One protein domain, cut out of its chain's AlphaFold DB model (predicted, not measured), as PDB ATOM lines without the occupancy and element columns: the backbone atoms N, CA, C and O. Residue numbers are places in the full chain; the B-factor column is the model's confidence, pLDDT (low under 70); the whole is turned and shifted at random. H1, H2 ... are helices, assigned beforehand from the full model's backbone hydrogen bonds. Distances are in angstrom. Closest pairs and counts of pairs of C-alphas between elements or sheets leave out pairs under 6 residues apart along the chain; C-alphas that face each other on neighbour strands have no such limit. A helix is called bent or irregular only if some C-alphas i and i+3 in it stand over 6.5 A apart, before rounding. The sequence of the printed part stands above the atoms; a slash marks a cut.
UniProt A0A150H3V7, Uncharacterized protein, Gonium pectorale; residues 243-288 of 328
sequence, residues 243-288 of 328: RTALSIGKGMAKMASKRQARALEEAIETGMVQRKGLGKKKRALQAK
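This is residues 243 to 288 of the 328 residues of an uncharacterized protein of Gonium pectorale (UniProt A0A150H3V7). One long helix, H1, makes the longest axis, and beyond its end a loop turns the path round into a shorter helix, H2, so that the two helices form an open V or hook with an empty space between its arms. The V is flat, with spans of 38 by 29 by 12 A, and H2 folds back beside H1 without reaching it. The printed part has 46 residues with two named helices, H1 then H2, and no named strand; its class is all helix. It is only just loose, close to extended, with a radius of gyration of the C-alphas of 14.1 A.

H1, residues 246 to 269, and H2, residues 278 to 288, are apart, with no C-alpha of the one within 8 A of the other. A short link of 8 residues, 270 to 277, joins them. Residues 245 to 251, of which 246 to 251 belong to H1, stand free, and so do residues 253 to 263 of H1. Residues 276 to 288, of which 278 to 288 belong to H2, stand free as well. In H1 and H2 every O i to N i+4 pair is within hydrogen-bond range.

H1 has 24 residues and measures 34.4 A from C-alpha 246 at (-8.526, 23.872, -19.779) to C-alpha 269 at (-4.022, -8.004, -7.776), with y falling between these two ends. H2 has 11 residues and measures 15.9 A; between its two ends y rises again, from C-alpha 278 at (-17.139, -2.023, -6.350) to C-alpha 288 at (-27.507, 9.070, -11.081). Neither helix is bent.

The two C-alphas farthest apart are those of Ala 245 and Gly 271, at 38.5 A. The printed part has no cut, and its one link between helices is short. The mean pLDDT of the printed part is 86.8, that of H1 is 91 and that of H2 is 79; no printed residue is under 70.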
ATOM      1  N   ARG A 243      -5.335  28.276 -11.096       89.19
ATOM      2  CA  ARG A 243      -6.067  28.274 -12.368       89.19
ATOM      3  C   ARG A 243      -5.176  27.657 -13.442       89.19
ATOM      4  O   ARG A 243      -4.178  28.244 -13.844       89.19
ATOM      5  N   THR A 244      -5.542  26.466 -13.897       89.06
ATOM      6  CA  THR A 244      -4.873  25.780 -15.004       89.06
ATOM      7  C   THR A 244      -5.676  25.977 -16.283       89.06
ATOM      8  O   THR A 244      -6.908  26.012 -16.259       89.06
ATOM      9  N   ALA A 245      -4.987  26.123 -17.418       92.69
ATOM     10  CA  ALA A 245      -5.649  26.192 -18.715       92.69
ATOM     11  C   ALA A 245      -6.433  24.896 -18.980       92.69
ATOM     12  O   ALA A 245      -5.967  23.801 -18.653       92.69
ATOM     13  N   LEU A 246      -7.608  25.003 -19.605       88.75
ATOM     14  CA  LEU A 246      -8.526  23.872 -19.779       88.75
ATOM     15  C   LEU A 246      -7.901  22.699 -20.558       88.75
ATOM     16  O   LEU A 246      -8.194  21.541 -20.262       88.75
ATOM     17  N   SER A 247      -7.030  22.986 -21.531       91.12
ATOM     18  CA  SER A 247      -6.296  21.980 -22.313       91.12
ATOM     19  C   SER A 247      -5.378  21.127 -21.431       91.12
ATOM     20  O   SER A 247      -5.411  19.897 -21.503       91.12
ATOM     21  N   ILE A 248      -4.622  21.773 -20.544       91.44
ATOM     22  CA  ILE A 248      -3.684  21.126 -19.620       91.44
ATOM     23  C   ILE A 248      -4.453  20.428 -18.493       91.44
ATOM     24  O   ILE A 248      -4.212  19.253 -18.213       91.44
ATOM     25  N   GLY A 249      -5.433  21.110 -17.894       89.50
ATOM     26  CA  GLY A 249      -6.229  20.588 -16.783       89.50
ATOM     27  C   GLY A 249      -6.983  19.304 -17.145       89.50
ATOM     28  O   GLY A 249      -6.958  18.338 -16.379       89.50
ATOM     29  N   LYS A 250      -7.575  19.234 -18.347       90.69
ATOM     30  CA  LYS A 250      -8.222  18.007 -18.849       90.69
ATOM     31  C   LYS A 250      -7.226  16.856 -19.012       90.69
ATOM     32  O   LYS A 250      -7.537  15.724 -18.633       90.69
ATOM     33  N   GLY A 251      -6.034  17.134 -19.546       93.75
ATOM     34  CA  GLY A 251      -4.964  16.144 -19.693       93.75
ATOM     35  C   GLY A 251      -4.494  15.595 -18.344       93.75
ATOM     36  O   GLY A 251      -4.466  14.379 -18.145       93.75
ATOM     37  N   MET A 252      -4.217  16.486 -17.388       90.62
ATOM     38  CA  MET A 252      -3.805  16.119 -16.029       90.62
ATOM     39  C   MET A 252      -4.873  15.293 -15.309       90.62
ATOM     40  O   MET A 252      -4.552  14.249 -14.744       90.62
ATOM     41  N   ALA A 253      -6.145  15.696 -15.382       88.94
ATOM     42  CA  ALA A 253      -7.246  14.959 -14.763       88.94
ATOM     43  C   ALA A 253      -7.409  13.549 -15.358       88.94
ATOM     44  O   ALA A 253      -7.606  12.583 -14.619       88.94
ATOM     45  N   LYS A 254      -7.270  13.405 -16.685       93.88
ATOM     46  CA  LYS A 254      -7.329  12.102 -17.366       93.88
ATOM     47  C   LYS A 254      -6.153  11.197 -16.987       93.88
ATOM     48  O   LYS A 254      -6.338   9.996 -16.826       93.88
ATOM     49  N   MET A 255      -4.948  11.745 -16.840       93.62
ATOM     50  CA  MET A 255      -3.783  10.960 -16.415       93.62
ATOM     51  C   MET A 255      -3.846  10.588 -14.931       93.62
ATOM     52  O   MET A 255      -3.499   9.463 -14.575       93.62
ATOM     53  N   ALA A 256      -4.353  11.481 -14.078       91.69
ATOM     54  CA  ALA A 256      -4.582  11.196 -12.668       91.69
ATOM     55  C   ALA A 256      -5.618  10.078 -12.477       91.69
ATOM     56  O   ALA A 256      -5.361   9.137 -11.729       91.69
ATOM     57  N   SER A 257      -6.743  10.122 -13.202       90.00
ATOM     58  CA  SER A 257      -7.765   9.071 -13.123       90.00
ATOM     59  C   SER A 257      -7.264   7.727 -13.656       90.00
ATOM     60  O   SER A 257      -7.530   6.698 -13.043       90.00
ATOM     61  N   LYS A 258      -6.467   7.724 -14.734       93.69
ATOM     62  CA  LYS A 258      -5.785   6.514 -15.222       93.69
ATOM     63  C   LYS A 258      -4.817   5.937 -14.191       93.69
ATOM     64  O   LYS A 258      -4.832   4.732 -13.965       93.69
ATOM     65  N   ARG A 259      -3.996   6.776 -13.547       94.50
ATOM     66  CA  ARG A 259      -3.057   6.330 -12.505       94.50
ATOM     67  C   ARG A 259      -3.798   5.751 -11.301       94.50
ATOM     68  O   ARG A 259      -3.396   4.716 -10.796       94.50
ATOM     69  N   GLN A 260      -4.891   6.384 -10.880       90.12
ATOM     70  CA  GLN A 260      -5.740   5.871  -9.803       90.12
ATOM     71  C   GLN A 260      -6.413   4.548 -10.179       90.12
ATOM     72  O   GLN A 260      -6.468   3.651  -9.347       90.12
ATOM     73  N   ALA A 261      -6.903   4.408 -11.415       89.31
ATOM     74  CA  ALA A 261      -7.489   3.158 -11.893       89.31
ATOM     75  C   ALA A 261      -6.457   2.022 -11.895       89.31
ATOM     76  O   ALA A 261      -6.736   0.960 -11.349       89.31
ATOM     77  N   ARG A 262      -5.251   2.290 -12.408       92.88
ATOM     78  CA  ARG A 262      -4.141   1.333 -12.401       92.88
ATOM     79  C   ARG A 262      -3.710   0.955 -10.981       92.88
ATOM     80  O   ARG A 262      -3.599  -0.221 -10.684       92.88
ATOM     81  N   ALA A 263      -3.554   1.930 -10.086       92.25
ATOM     82  CA  ALA A 263      -3.217   1.665  -8.686       92.25
ATOM     83  C   ALA A 263      -4.302   0.841  -7.970       92.25
ATOM     84  O   ALA A 263      -3.997   0.012  -7.121       92.25
ATOM     85  N   LEU A 264      -5.577   1.051  -8.312       88.12
ATOM     86  CA  LEU A 264      -6.686   0.256  -7.783       88.12
ATOM     87  C   LEU A 264      -6.627  -1.183  -8.318       88.12
ATOM     88  O   LEU A 264      -6.831  -2.121  -7.556       88.12
ATOM     89  N   GLU A 265      -6.332  -1.370  -9.604       89.50
ATOM     90  CA  GLU A 265      -6.141  -2.693 -10.211       89.50
ATOM     91  C   GLU A 265      -4.954  -3.440  -9.582       89.50
ATOM     92  O   GLU A 265      -5.141  -4.566  -9.129       89.50
ATOM     93  N   GLU A 266      -3.803  -2.784  -9.419       93.50
ATOM     94  CA  GLU A 266      -2.620  -3.335  -8.738       93.50
ATOM     95  C   GLU A 266      -2.916  -3.665  -7.258       93.50
ATOM     96  O   GLU A 266      -2.543  -4.728  -6.761       93.50
ATOM     97  N   ALA A 267      -3.664  -2.815  -6.543       90.06
ATOM     98  CA  ALA A 267      -4.089  -3.083  -5.163       90.06
ATOM     99  C   ALA A 267      -5.061  -4.271  -5.056       90.06
ATOM    100  O   ALA A 267      -5.134  -4.946  -4.028       90.06
ATOM    101  N   ILE A 268      -5.836  -4.532  -6.107       88.25
ATOM    102  CA  ILE A 268      -6.672  -5.725  -6.171       88.25
ATOM    103  C   ILE A 268      -5.826  -6.968  -6.450       88.25
ATOM    104  O   ILE A 268      -6.055  -8.004  -5.831       88.25
ATOM    105  N   GLU A 269      -4.893  -6.885  -7.397       90.31
ATOM    106  CA  GLU A 269      -4.022  -8.004  -7.776       90.31
ATOM    107  C   GLU A 269      -3.130  -8.442  -6.614       90.31
ATOM    108  O   GLU A 269      -3.003  -9.633  -6.350       90.31
ATOM    109  N   THR A 270      -2.616  -7.481  -5.850       93.69
ATOM    110  CA  THR A 270      -1.869  -7.720  -4.603       93.69
ATOM    111  C   THR A 270      -2.748  -8.189  -3.438       93.69
ATOM    112  O   THR A 270      -2.239  -8.472  -2.357       93.69
ATOM    113  N   GLY A 271      -4.071  -8.264  -3.618       86.62
ATOM    114  CA  GLY A 271      -5.010  -8.716  -2.590       86.62
ATOM    115  C   GLY A 271      -5.287  -7.703  -1.475       86.62
ATOM    116  O   GLY A 271      -6.065  -8.009  -0.571       86.62
ATOM    117  N   MET A 272      -4.727  -6.487  -1.540       86.00
ATOM    118  CA  MET A 272      -4.980  -5.419  -0.562       86.00
ATOM    119  C   MET A 272      -6.431  -4.917  -0.602       86.00
ATOM    120  O   MET A 272      -6.972  -4.480   0.414       86.00
ATOM    121  N   VAL A 273      -7.086  -4.976  -1.770       82.94
ATOM    122  CA  VAL A 273      -8.474  -4.528  -1.956       82.94
ATOM    123  C   VAL A 273      -9.331  -5.628  -2.577       82.94
ATOM    124  O   VAL A 273      -9.092  -6.096  -3.687       82.94
ATOM    125  N   GLN A 274     -10.424  -5.995  -1.905       81.44
ATOM    126  CA  GLN A 274     -11.389  -6.949  -2.454       81.44
ATOM    127  C   GLN A 274     -12.230  -6.316  -3.580       81.44
ATOM    128  O   GLN A 274     -12.841  -5.260  -3.405       81.44
ATOM    129  N   ARG A 275     -12.378  -7.010  -4.725       78.31
ATOM    130  CA  ARG A 275     -13.278  -6.581  -5.830       78.31
ATOM    131  C   ARG A 275     -14.760  -6.526  -5.431       78.31
ATOM    132  O   ARG A 275     -15.576  -5.907  -6.126       78.31
ATOM    133  N   LYS A 276     -15.141  -7.193  -4.337       81.44
ATOM    134  CA  LYS A 276     -16.536  -7.362  -3.915       81.44
ATOM    135  C   LYS A 276     -17.152  -6.003  -3.555       81.44
ATOM    136  O   LYS A 276     -16.679  -5.287  -2.687       81.44
ATOM    137  N   GLY A 277     -18.242  -5.638  -4.236       75.00
ATOM    138  CA  GLY A 277     -19.011  -4.416  -3.947       75.00
ATOM    139  C   GLY A 277     -18.629  -3.164  -4.749       75.00
ATOM    140  O   GLY A 277     -19.425  -2.222  -4.787       75.00
ATOM    141  N   LEU A 278     -17.511  -3.158  -5.486       71.75
ATOM    142  CA  LEU A 278     -17.139  -2.023  -6.350       71.75
ATOM    143  C   LEU A 278     -18.154  -1.789  -7.483       71.75
ATOM    144  O   LEU A 278     -18.480  -0.648  -7.816       71.75
ATOM    145  N   GLY A 279     -18.732  -2.867  -8.022       77.19
ATOM    146  CA  GLY A 279     -19.777  -2.791  -9.047       77.19
ATOM    147  C   GLY A 279     -21.050  -2.077  -8.579       77.19
ATOM    148  O   GLY A 279     -21.667  -1.362  -9.366       77.19
ATOM    149  N   LYS A 280     -21.421  -2.190  -7.291       78.81
ATOM    150  CA  LYS A 280     -22.592  -1.485  -6.733       78.81
ATOM    151  C   LYS A 280     -22.382   0.029  -6.757       78.81
ATOM    152  O   LYS A 280     -23.280   0.756  -7.172       78.81
ATOM    153  N   LYS A 281     -21.181   0.496  -6.394       76.75
ATOM    154  CA  LYS A 281     -20.812   1.922  -6.438       76.75
ATOM    155  C   LYS A 281     -20.806   2.456  -7.875       76.75
ATOM    156  O   LYS A 281     -21.419   3.490  -8.135       76.75
ATOM    157  N   LYS A 282     -20.210   1.716  -8.824       80.25
ATOM    158  CA  LYS A 282     -20.235   2.074 -10.258       80.25
ATOM    159  C   LYS A 282     -21.668   2.140 -10.810       80.25
ATOM    160  O   LYS A 282     -22.017   3.110 -11.476       80.25
ATOM    161  N   ARG A 283     -22.520   1.161 -10.477       80.25
ATOM    162  CA  ARG A 283     -23.931   1.121 -10.903       80.25
ATOM    163  C   ARG A 283     -24.760   2.257 -10.293       80.25
ATOM    164  O   ARG A 283     -25.592   2.827 -10.987       80.25
ATOM    165  N   ALA A 284     -24.518   2.622  -9.033       81.56
ATOM    166  CA  ALA A 284     -25.197   3.744  -8.384       81.56
ATOM    167  C   ALA A 284     -24.828   5.098  -9.018       81.56
ATOM    168  O   ALA A 284     -25.706   5.931  -9.228       81.56
ATOM    169  N   LEU A 285     -23.553   5.307  -9.365       80.12
ATOM    170  CA  LEU A 285     -23.108   6.507 -10.084       80.12
ATOM    171  C   LEU A 285     -23.696   6.570 -11.500       80.12
ATOM    172  O   LEU A 285     -24.205   7.612 -11.902       80.12
ATOM    173  N   GLN A 286     -23.716   5.448 -12.226       81.31
ATOM    174  CA  GLN A 286     -24.393   5.379 -13.524       81.31
ATOM    175  C   GLN A 286     -25.896   5.643 -13.417       81.31
ATOM    176  O   GLN A 286     -26.436   6.330 -14.270       81.31
ATOM    177  N   ALA A 287     -26.576   5.146 -12.381       80.75
ATOM    178  CA  ALA A 287     -28.005   5.394 -12.186       80.75
ATOM    179  C   ALA A 287     -28.325   6.873 -11.906       80.75
ATOM    180  O   ALA A 287     -29.402   7.332 -12.278       80.75
ATOM    181  N   LYS A 288     -27.401   7.613 -11.276       81.25
ATOM    182  CA  LYS A 288     -27.507   9.070 -11.081       81.25
ATOM    183  C   LYS A 288     -27.257   9.848 -12.373       81.25
ATOM    184  O   LYS A 288     -27.915  10.851 -12.605       81.25
TER     185      LYS A 288